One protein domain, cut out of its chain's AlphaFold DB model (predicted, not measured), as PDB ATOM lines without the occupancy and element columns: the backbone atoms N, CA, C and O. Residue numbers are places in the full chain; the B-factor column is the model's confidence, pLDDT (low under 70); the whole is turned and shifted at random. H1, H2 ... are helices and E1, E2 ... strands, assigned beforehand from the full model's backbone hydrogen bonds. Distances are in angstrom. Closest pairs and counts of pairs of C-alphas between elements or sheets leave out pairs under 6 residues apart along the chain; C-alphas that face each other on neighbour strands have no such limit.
ATOM      1  N   LEU A   4     136.241 168.896 162.210       70.56
ATOM      2  CA  LEU A   4     134.807 169.015 162.480       70.56
ATOM      3  C   LEU A   4     134.018 167.699 162.376       70.56
ATOM      4  O   LEU A   4     133.014 167.557 163.063       70.56
ATOM      5  N   PHE A   5     134.470 166.721 161.584       70.50
ATOM      6  CA  PHE A   5     133.777 165.429 161.458       70.50
ATOM      7  C   PHE A   5     133.988 164.482 162.651       70.50
ATOM      8  O   PHE A   5     133.230 163.530 162.805       70.50
ATOM      9  N   LEU A   6     134.994 164.731 163.499       74.12
ATOM     10  CA  LEU A   6     135.300 163.905 164.677       74.12
ATOM     11  C   LEU A   6     134.701 164.464 165.978       74.12
ATOM     12  O   LEU A   6     134.705 163.789 167.003       74.12
ATOM     13  N   LEU A   7     134.162 165.687 165.946       77.44
ATOM     14  CA  LEU A   7     133.523 166.334 167.098       77.44
ATOM     15  C   LEU A   7     132.297 165.562 167.621       77.44
ATOM     16  O   LEU A   7     132.210 165.374 168.835       77.44
ATOM     17  N   PRO A   8     131.385 165.055 166.764       78.38
ATOM     18  CA  PRO A   8     130.233 164.288 167.235       78.38
ATOM     19  C   PRO A   8     130.624 162.976 167.926       78.38
ATOM     20  O   PRO A   8     130.041 162.625 168.948       78.38
ATOM     21  N   SER A   9     131.638 162.266 167.417       77.38
ATOM     22  CA  SER A   9     132.087 160.994 167.998       77.38
ATOM     23  C   SER A   9     132.872 161.186 169.299       77.38
ATOM     24  O   SER A   9     132.661 160.432 170.248       77.38
ATOM     25  N   ALA A  10     133.714 162.220 169.384       79.56
ATOM     26  CA  ALA A  10     134.393 162.598 170.625       79.56
ATOM     27  C   ALA A  10     133.406 163.086 171.701       79.56
ATOM     28  O   ALA A  10     133.505 162.685 172.861       79.56
ATOM     29  N   GLY A  11     132.412 163.894 171.312       82.50
ATOM     30  CA  GLY A  11     131.356 164.362 172.212       82.50
ATOM     31  C   GLY A  11     130.483 163.222 172.740       82.50
ATOM     32  O   GLY A  11     130.192 163.171 173.933       82.50
ATOM     33  N   TYR A  12     130.130 162.262 171.881       82.81
ATOM     34  CA  TYR A  12     129.357 161.087 172.281       82.81
ATOM     35  C   TYR A  12     130.140 160.154 173.219       82.81
ATOM     36  O   TYR A  12     129.590 159.675 174.211       82.81
ATOM     37  N   GLY A  13     131.440 159.952 172.968       82.44
ATOM     38  CA  GLY A  13     132.319 159.194 173.865       82.44
ATOM     39  C   GLY A  13     132.419 159.816 175.262       82.44
ATOM     40  O   GLY A  13     132.350 159.100 176.260       82.44
ATOM     41  N   LEU A  14     132.505 161.148 175.344       85.00
ATOM     42  CA  LEU A  14     132.503 161.884 176.611       85.00
ATOM     43  C   LEU A  14     131.152 161.800 177.333       85.00
ATOM     44  O   LEU A  14     131.112 161.579 178.540       85.00
ATOM     45  N   PHE A  15     130.049 161.924 176.596       84.19
ATOM     46  CA  PHE A  15     128.703 161.803 177.150       84.19
ATOM     47  C   PHE A  15     128.459 160.425 177.782       84.19
ATOM     48  O   PHE A  15     127.972 160.342 178.910       84.19
ATOM     49  N   LEU A  16     128.840 159.341 177.097       82.00
ATOM     50  CA  LEU A  16     128.696 157.979 177.622       82.00
ATOM     51  C   LEU A  16     129.618 157.700 178.808       82.00
ATOM     52  O   LEU A  16     129.225 156.994 179.732       82.00
ATOM     53  N   PHE A  17     130.812 158.288 178.830       85.50
ATOM     54  CA  PHE A  17     131.690 158.187 179.991       85.50
ATOM     55  C   PHE A  17     131.079 158.857 181.230       85.50
ATOM     56  O   PHE A  17     131.047 158.247 182.295       85.50
ATOM     57  N   ILE A  18     130.531 160.069 181.081       87.88
ATOM     58  CA  ILE A  18     129.891 160.805 182.183       87.88
ATOM     59  C   ILE A  18     128.630 160.083 182.678       87.88
ATOM     60  O   ILE A  18     128.361 160.069 183.875       87.88
ATOM     61  N   THR A  19     127.852 159.487 181.770       85.38
ATOM     62  CA  THR A  19     126.550 158.887 182.105       85.38
ATOM     63  C   THR A  19     126.623 157.425 182.538       85.38
ATOM     64  O   THR A  19     125.849 157.016 183.397       85.38
ATOM     65  N   GLN A  20     127.526 156.627 181.962       85.44
ATOM     66  CA  GLN A  20     127.598 155.175 182.175       85.44
ATOM     67  C   GLN A  20     128.908 154.720 182.830       85.44
ATOM     68  O   GLN A  20     129.059 153.537 183.127       85.44
ATOM     69  N   GLY A  21     129.883 155.617 183.018       83.06
ATOM     70  CA  GLY A  21     131.186 155.285 183.597       83.06
ATOM     71  C   GLY A  21     132.055 154.365 182.731       83.06
ATOM     72  O   GLY A  21     133.105 153.928 183.190       83.06
ATOM     73  N   ASN A  22     131.649 154.055 181.492       81.12
ATOM     74  CA  ASN A  22     132.397 153.167 180.604       81.12
ATOM     75  C   ASN A  22     133.478 153.952 179.832       81.12
ATOM     76  O   ASN A  22     133.143 154.771 178.971       81.12
ATOM     77  N   PRO A  23     134.777 153.698 180.084       82.44
ATOM     78  CA  PRO A  23     135.857 154.460 179.467       82.44
ATOM     79  C   PRO A  23     136.184 154.019 178.035       82.44
ATOM     80  O   PRO A  23     136.887 154.741 177.333       82.44
ATOM     81  N   ILE A  24     135.700 152.862 177.567       83.19
ATOM     82  CA  ILE A  24     136.149 152.248 176.304       83.19
ATOM     83  C   ILE A  24     135.900 153.178 175.107       83.19
ATOM     84  O   ILE A  24     136.793 153.401 174.291       83.19
ATOM     85  N   LEU A  25     134.710 153.774 175.016       82.25
ATOM     86  CA  LEU A  25     134.338 154.663 173.906       82.25
ATOM     87  C   LEU A  25     135.045 156.024 173.971       82.25
ATOM     88  O   LEU A  25     135.362 156.609 172.932       82.25
ATOM     89  N   LEU A  26     135.355 156.506 175.174       84.62
ATOM     90  CA  LEU A  26     136.172 157.703 175.368       84.62
ATOM     91  C   LEU A  26     137.620 157.456 174.919       84.62
ATOM     92  O   LEU A  26     138.190 158.269 174.194       84.62
ATOM     93  N   ILE A  27     138.191 156.302 175.269       84.88
ATOM     94  CA  ILE A  27     139.541 155.910 174.847       84.88
ATOM     95  C   ILE A  27     139.602 155.745 173.324       84.88
ATOM     96  O   ILE A  27     140.516 156.268 172.694       84.88
ATOM     97  N   MET A  28     138.621 155.075 172.712       80.75
ATOM     98  CA  MET A  28     138.584 154.870 171.258       80.75
ATOM     99  C   MET A  28     138.401 156.178 170.480       80.75
ATOM    100  O   MET A  28     139.103 156.415 169.496       80.75
ATOM    101  N   SER A  29     137.502 157.060 170.928       82.25
ATOM    102  CA  SER A  29     137.317 158.372 170.294       82.25
ATOM    103  C   SER A  29     138.546 159.273 170.474       82.25
ATOM    104  O   SER A  29     138.976 159.913 169.512       82.25
ATOM    105  N   GLY A  30     139.183 159.245 171.648       83.50
ATOM    106  CA  GLY A  30     140.451 159.931 171.908       83.50
ATOM    107  C   GLY A  30     141.600 159.409 171.041       83.50
ATOM    108  O   GLY A  30     142.319 160.200 170.430       83.50
ATOM    109  N   ALA A  31     141.737 158.087 170.912       81.94
ATOM    110  CA  ALA A  31     142.728 157.453 170.045       81.94
ATOM    111  C   ALA A  31     142.521 157.840 168.573       81.94
ATOM    112  O   ALA A  31     143.484 158.176 167.884       81.94
ATOM    113  N   MET A  32     141.271 157.885 168.101       79.44
ATOM    114  CA  MET A  32     140.940 158.300 166.735       79.44
ATOM    115  C   MET A  32     141.319 159.763 166.467       79.44
ATOM    116  O   MET A  32     141.914 160.070 165.432       79.44
ATOM    117  N   VAL A  33     141.030 160.668 167.409       81.06
ATOM    118  CA  VAL A  33     141.430 162.083 167.321       81.06
ATOM    119  C   VAL A  33     142.951 162.224 167.336       81.06
ATOM    120  O   VAL A  33     143.497 163.018 166.572       81.06
ATOM    121  N   LEU A  34     143.649 161.429 168.150       78.75
ATOM    122  CA  LEU A  34     145.107 161.435 168.228       78.75
ATOM    123  C   LEU A  34     145.744 160.944 166.923       78.75
ATOM    124  O   LEU A  34     146.621 161.620 166.390       78.75
ATOM    125  N   VAL A  35     145.268 159.830 166.358       75.94
ATOM    126  CA  VAL A  35     145.722 159.315 165.054       75.94
ATOM    127  C   VAL A  35     145.445 160.332 163.947       75.94
ATOM    128  O   VAL A  35     146.320 160.636 163.138       75.94
ATOM    129  N   TYR A  36     144.252 160.923 163.925       77.75
ATOM    130  CA  TYR A  36     143.897 161.932 162.934       77.75
ATOM    131  C   TYR A  36     144.731 163.218 163.069       77.75
ATOM    132  O   TYR A  36     145.209 163.755 162.072       77.75
ATOM    133  N   SER A  37     144.973 163.692 164.294       74.94
ATOM    134  CA  SER A  37     145.848 164.839 164.569       74.94
ATOM    135  C   SER A  37     147.287 164.560 164.135       74.94
ATOM    136  O   SER A  37     147.909 165.399 163.484       74.94
ATOM    137  N   GLN A  38     147.803 163.364 164.434       71.69
ATOM    138  CA  GLN A  38     149.135 162.944 164.006       71.69
ATOM    139  C   GLN A  38     149.228 162.882 162.482       71.69
ATOM    140  O   GLN A  38     150.116 163.501 161.914       71.69
ATOM    141  N   THR A  39     148.286 162.234 161.797       66.94
ATOM    142  CA  THR A  39     148.297 162.150 160.325       66.94
ATOM    143  C   THR A  39     148.126 163.510 159.636       66.94
ATOM    144  O   THR A  39     148.756 163.750 158.605       66.94
ATOM    145  N   MET A  40     147.342 164.430 160.211       67.94
ATOM    146  CA  MET A  40     147.163 165.790 159.685       67.94
ATOM    147  C   MET A  40     148.445 166.628 159.717       67.94
ATOM    148  O   MET A  40     148.675 167.402 158.791       67.94
ATOM    149  N   LYS A  41     149.321 166.438 160.714       67.69
ATOM    150  CA  LYS A  41     150.617 167.145 160.801       67.69
ATOM    151  C   LYS A  41     151.553 166.870 159.621       67.69
ATOM    152  O   LYS A  41     152.492 167.631 159.400       67.69
ATOM    153  N   TYR A  42     151.296 165.802 158.869       63.53
ATOM    154  CA  TYR A  42     152.138 165.333 157.773       63.53
ATOM    155  C   TYR A  42     151.461 165.471 156.397       63.53
ATOM    156  O   TYR A  42     151.910 164.864 155.427       63.53
ATOM    157  N   ARG A  43     150.371 166.247 156.292       62.81
ATOM    158  CA  ARG A  43     149.618 166.407 155.035       62.81
ATOM    159  C   ARG A  43     150.275 167.361 154.030       62.81
ATOM    160  O   ARG A  43     150.057 167.187 152.834       62.81
ATOM    161  N   ASP A  44     151.093 168.294 154.515       60.53
ATOM    162  CA  ASP A  44     151.700 169.378 153.725       60.53
ATOM    163  C   ASP A  44     153.192 169.153 153.419       60.53
ATOM    164  O   ASP A  44     153.930 170.098 153.148       60.53
ATOM    165  N   ILE A  45     153.673 167.908 153.485       61.94
ATOM    166  CA  ILE A  45     155.082 167.625 153.188       61.94
ATOM    167  C   ILE A  45     155.319 167.684 151.666       61.94
ATOM    168  O   ILE A  45     154.573 167.038 150.920       61.94
ATOM    169  N   PRO A  46     156.339 168.429 151.191       60.97
ATOM    170  CA  PRO A  46     156.706 168.485 149.778       60.97
ATOM    171  C   PRO A  46     157.044 167.098 149.223       60.97
ATOM    172  O   PRO A  46     157.684 166.294 149.898       60.97
ATOM    173  N   LYS A  47     156.647 166.832 147.974       56.44
ATOM    174  CA  LYS A  47     156.854 165.533 147.304       56.44
ATOM    175  C   LYS A  47     158.332 165.147 147.140       56.44
ATOM    176  O   LYS A  47     158.620 163.962 147.025       56.44
ATOM    177  N   ASP A  48     159.236 166.123 147.213       59.56
ATOM    178  CA  ASP A  48     160.655 165.964 146.866       59.56
ATOM    179  C   ASP A  48     161.585 166.008 148.095       59.56
ATOM    180  O   ASP A  48     162.797 166.160 147.964       59.56
ATOM    181  N   ALA A  49     161.034 165.905 149.311       65.00
ATOM    182  CA  ALA A  49     161.839 165.874 150.528       65.00
ATOM    183  C   ALA A  49     162.709 164.602 150.579       65.00
ATOM    184  O   ALA A  49     162.204 163.487 150.430       65.00
ATOM    185  N   SER A  50     164.016 164.764 150.804       64.56
ATOM    186  CA  SER A  50     164.956 163.649 150.939       64.56
ATOM    187  C   SER A  50     164.712 162.881 152.240       64.56
ATOM    188  O   SER A  50     164.470 163.470 153.294       64.56
ATOM    189  N   VAL A  51     164.755 161.550 152.172       73.06
ATOM    190  CA  VAL A  51     164.663 160.681 153.353       73.06
ATOM    191  C   VAL A  51     166.073 160.461 153.889       73.06
ATOM    192  O   VAL A  51     166.950 160.037 153.139       73.06
ATOM    193  N   SER A  52     166.295 160.718 155.176       70.50
ATOM    194  CA  SER A  52     167.565 160.430 155.847       70.50
ATOM    195  C   SER A  52     167.352 159.548 157.077       70.50
ATOM    196  O   SER A  52     166.311 159.581 157.735       70.50
ATOM    197  N   PHE A  53     168.345 158.707 157.363       71.50
ATOM    198  CA  PHE A  53     168.331 157.759 158.473       71.50
ATOM    199  C   PHE A  53     169.507 158.101 159.394       71.50
ATOM    200  O   PHE A  53     170.653 157.886 159.010       71.50
ATOM    201  N   SER A  54     169.231 158.658 160.575       64.31
ATOM    202  CA  SER A  54     170.242 159.018 161.584       64.31
ATOM    203  C   SER A  54     169.776 158.528 162.948       64.31
ATOM    204  O   SER A  54     168.598 158.676 163.264       64.31
ATOM    205  N   ASP A  55     170.676 157.948 163.746       57.19
ATOM    206  CA  ASP A  55     170.424 157.566 165.148       57.19
ATOM    207  C   ASP A  55     169.123 156.762 165.357       57.19
ATOM    208  O   ASP A  55     168.252 157.156 166.138       57.19
ATOM    209  N   GLU A  56     168.955 155.672 164.593       59.38
ATOM    210  CA  GLU A  56     167.775 154.777 164.626       59.38
ATOM    211  C   GLU A  56     166.436 155.467 164.304       59.38
ATOM    212  O   GLU A  56     165.348 154.975 164.615       59.38
ATOM    213  N   ARG A  57     166.488 156.643 163.676       69.38
ATOM    214  CA  ARG A  57     165.313 157.462 163.385       69.38
ATOM    215  C   ARG A  57     165.255 157.822 161.914       69.38
ATOM    216  O   ARG A  57     166.269 158.027 161.249       69.38
ATOM    217  N   VAL A  58     164.024 157.912 161.420       74.75
ATOM    218  CA  VAL A  58     163.736 158.320 160.047       74.75
ATOM    219  C   VAL A  58     163.391 159.803 160.026       74.75
ATOM    220  O   VAL A  58     162.526 160.270 160.776       74.75
ATOM    221  N   TYR A  59     164.055 160.530 159.142       77.19
ATOM    222  CA  TYR A  59     163.843 161.941 158.881       77.19
ATOM    223  C   TYR A  59     163.395 162.131 157.433       77.19
ATOM    224  O   TYR A  59     163.770 161.376 156.536       77.19
ATOM    225  N   LEU A  60     162.561 163.140 157.218       77.31
ATOM    226  CA  LEU A  60     162.087 163.557 155.906       77.31
ATOM    227  C   LEU A  60     162.356 165.062 155.785       77.31
ATOM    228  O   LEU A  60     161.672 165.874 156.419       77.31
ATOM    229  N   GLY A  61     163.413 165.420 155.051       75.44
ATOM    230  CA  GLY A  61     164.082 166.716 155.185       75.44
ATOM    231  C   GLY A  61     164.586 166.910 156.618       75.44
ATOM    232  O   GLY A  61     165.214 166.022 157.185       75.44
ATOM    233  N   ASP A  62     164.220 168.026 157.244       72.31
ATOM    234  CA  ASP A  62     164.589 168.332 158.637       72.31
ATOM    235  C   ASP A  62     163.581 167.801 159.675       72.31
ATOM    236  O   ASP A  62     163.720 168.031 160.881       72.31
ATOM    237  N   ARG A  63     162.506 167.122 159.242       71.81
ATOM    238  CA  ARG A  63     161.430 166.677 160.141       71.81
ATOM    239  C   ARG A  63     161.596 165.223 160.545       71.81
ATOM    240  O   ARG A  63     161.669 164.330 159.707       71.81
ATOM    241  N   ARG A  64     161.549 164.984 161.853       76.50
ATOM    242  CA  ARG A  64     161.583 163.645 162.443       76.50
ATOM    243  C   ARG A  64     160.227 162.947 162.323       76.50
ATOM    244  O   ARG A  64     159.209 163.497 162.751       76.50
ATOM    245  N   LEU A  65     160.227 161.719 161.808       75.88
ATOM    246  CA  LEU A  65     159.040 160.868 161.753       75.88
ATOM    247  C   LEU A  65     158.829 160.104 163.076       75.88
ATOM    248  O   LEU A  65     159.788 159.835 163.810       75.88
ATOM    249  N   PRO A  66     157.571 159.767 163.422       69.88
ATOM    250  CA  PRO A  66     157.274 158.983 164.615       69.88
ATOM    251  C   PRO A  66     157.771 157.543 164.452       69.88
ATOM    252  O   PRO A  66     157.782 157.021 163.342       69.88
ATOM    253  N   LEU A  67     158.126 156.891 165.564       66.06
ATOM    254  CA  LEU A  67     158.689 155.532 165.556       66.06
ATOM    255  C   LEU A  67     157.738 154.499 164.924       66.06
ATOM    256  O   LEU A  67     158.157 153.600 164.206       66.06
ATOM    257  N   LEU A  68     156.436 154.637 165.187       68.94
ATOM    258  CA  LEU A  68     155.421 153.705 164.708       68.94
ATOM    259  C   LEU A  68     155.033 154.016 163.258       68.94
ATOM    260  O   LEU A  68     154.247 154.933 163.001       68.94
ATOM    261  N   ALA A  69     155.506 153.187 162.325       66.06
ATOM    262  CA  ALA A  69     155.227 153.314 160.891       66.06
ATOM    263  C   ALA A  69     153.733 153.257 160.520       66.06
ATOM    264  O   ALA A  69     153.326 153.732 159.458       66.06
ATOM    265  N   ILE A  70     152.887 152.714 161.403       67.00
ATOM    266  CA  ILE A  70     151.429 152.670 161.215       67.00
ATOM    267  C   ILE A  70     150.777 154.060 161.265       67.00
ATOM    268  O   ILE A  70     149.718 154.265 160.680       67.00
ATOM    269  N   LEU A  71     151.423 155.023 161.931       67.75
ATOM    270  CA  LEU A  71     150.955 156.406 162.029       67.75
ATOM    271  C   LEU A  71     151.369 157.248 160.814       67.75
ATOM    272  O   LEU A  71     150.994 158.418 160.720       67.75
ATOM    273  N   TRP A  72     152.153 156.683 159.894       73.69
ATOM    274  CA  TRP A  72     152.614 157.391 158.710       73.69
ATOM    275  C   TRP A  72     151.520 157.399 157.636       73.69
ATOM    276  O   TRP A  72     150.961 156.348 157.307       73.69
ATOM    277  N   PRO A  73     151.232 158.557 157.021       72.38
ATOM    278  CA  PRO A  73     150.419 158.608 155.815       72.38
ATOM    279  C   PRO A  73     150.982 157.682 154.732       72.38
ATOM    280  O   PRO A  73     152.194 157.622 154.532       72.38
ATOM    281  N   GLY A  74     150.105 157.007 153.980       67.94
ATOM    282  CA  GLY A  74     150.513 155.989 153.002       67.94
ATOM    283  C   GLY A  74     151.557 156.462 151.982       67.94
ATOM    284  O   GLY A  74     152.433 155.692 151.617       67.94
ATOM    285  N   LYS A  75     151.526 157.741 151.583       71.62
ATOM    286  CA  LYS A  75     152.523 158.330 150.672       71.62
ATOM    287  C   LYS A  75     153.921 158.409 151.292       71.62
ATOM    288  O   LYS A  75     154.876 157.986 150.659       71.62
ATOM    289  N   ILE A  76     154.020 158.898 152.530       74.00
ATOM    290  CA  ILE A  76     155.289 159.005 153.269       74.00
ATOM    291  C   ILE A  76     155.820 157.619 153.582       74.00
ATOM    292  O   ILE A  76     157.001 157.364 153.406       74.00
ATOM    293  N   ARG A  77     154.939 156.701 153.988       71.19
ATOM    294  CA  ARG A  77     155.318 155.308 154.189       71.19
ATOM    295  C   ARG A  77     155.901 154.722 152.913       71.19
ATOM    296  O   ARG A  77     157.000 154.203 152.962       71.19
ATOM    297  N   ASN A  78     155.231 154.868 151.775       69.06
ATOM    298  CA  ASN A  78     155.758 154.358 150.513       69.06
ATOM    299  C   ASN A  78     157.090 155.020 150.139       69.06
ATOM    300  O   ASN A  78     157.989 154.305 149.745       69.06
ATOM    301  N   GLN A  79     157.251 156.331 150.338       71.12
ATOM    302  CA  GLN A  79     158.498 157.051 150.054       71.12
ATOM    303  C   GLN A  79     159.655 156.643 150.979       71.12
ATOM    304  O   GLN A  79     160.777 156.472 150.520       71.12
ATOM    305  N   VAL A  80     159.394 156.461 152.274       70.00
ATOM    306  CA  VAL A  80     160.383 155.994 153.257       70.00
ATOM    307  C   VAL A  80     160.748 154.541 153.006       70.00
ATOM    308  O   VAL A  80     161.922 154.206 153.058       70.00
ATOM    309  N   PHE A  81     159.767 153.684 152.719       66.00
ATOM    310  CA  PHE A  81     160.020 152.303 152.321       66.00
ATOM    311  C   PHE A  81     160.835 152.290 151.029       66.00
ATOM    312  O   PHE A  81     161.902 151.698 150.986       66.00
ATOM    313  N   GLU A  82     160.404 153.011 150.002       64.06
ATOM    314  CA  GLU A  82     161.123 153.111 148.740       64.06
ATOM    315  C   GLU A  82     162.550 153.636 148.944       64.06
ATOM    316  O   GLU A  82     163.458 153.074 148.361       64.06
ATOM    317  N   ALA A  83     162.791 154.614 149.823       65.25
ATOM    318  CA  ALA A  83     164.135 155.091 150.157       65.25
ATOM    319  C   ALA A  83     164.956 154.105 151.012       65.25
ATOM    320  O   ALA A  83     166.162 153.988 150.817       65.25
ATOM    321  N   ALA A  84     164.326 153.375 151.936       62.28
ATOM    322  CA  ALA A  84     164.977 152.346 152.749       62.28
ATOM    323  C   ALA A  84     165.399 151.139 151.896       62.28
ATOM    324  O   ALA A  84     166.483 150.593 152.085       62.28
ATOM    325  N   PHE A  85     164.559 150.755 150.931       54.53
ATOM    326  CA  PHE A  85     164.797 149.659 149.991       54.53
ATOM    327  C   PHE A  85     165.585 150.101 148.740       54.53
ATOM    328  O   PHE A  85     166.197 149.262 148.088       54.53
ATOM    329  N   LYS A  86     165.649 151.409 148.439       53.50
ATOM    330  CA  LYS A  86     166.603 152.044 147.506       53.50
ATOM    331  C   LYS A  86     167.882 152.513 148.210       53.50
ATOM    332  O   LYS A  86     168.539 153.435 147.721       53.50
ATOM    333  N   ARG A  87     168.300 151.902 149.326       51.19
ATOM    334  CA  ARG A  87     169.715 152.005 149.698       51.19
ATOM    335  C   ARG A  87     170.503 151.309 148.603       51.19
ATOM    336  O   ARG A  87     170.488 150.087 148.497       51.19
TER     337      ARG A  87
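Overview. This is residues 4 to 87 of the 335 residues of the protein "AAA domain-containing protein" of Candidatus Aquiluna sp. UB-MaderosW2red (UniProt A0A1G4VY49). A small head, the strand hairpin E1 and E2 with H3 near it, lies at one end of a rod whose other end is a helical hairpin of H1 and H2, side by side. The printed part has 84 residues, in the order H1, H2, E1, E2, H3; the two strands are antiparallel and the class is mostly helix. It is loose, with a radius of gyration of the C-alphas of 17.1 A, and spans 54 by 25 by 19 A.

Arrangement. E1, residues 51 to 54, and E2, residues 57 to 60, form a hairpin, with N 52 and O 59 within hydrogen-bond range at 2.9 A. H3, residues 74 to 85, comes closest to E1 at the C-alphas of Val 51 and Val 80, 6.3 A. H2, residues 24 to 40, is apart from H3. H1, residues 7 to 20, touches H2, closest at the C-alphas of Gly 13 and Leu 26, 4.4 A, at a shallow tilt of 22 degrees, opposite ways. In H1, H2 and H3 every O i to N i+4 pair is within hydrogen-bond range.

Along the chain. H2 is 24.1 A long, H1 19.7 A and H3 15.9 A. C-alpha 7 is at (133.523, 166.334, 167.098) and C-alpha 85 at (164.797, 149.659, 149.991).

Size, cuts and confidence. The C-alphas of Thr 19 and Arg 87, the two farthest apart, are 54.4 A apart. The printed part has no cut; the link E2 to H3 is long. Confidence is low, for instance, at residues 39 to 50 and 81 to 87.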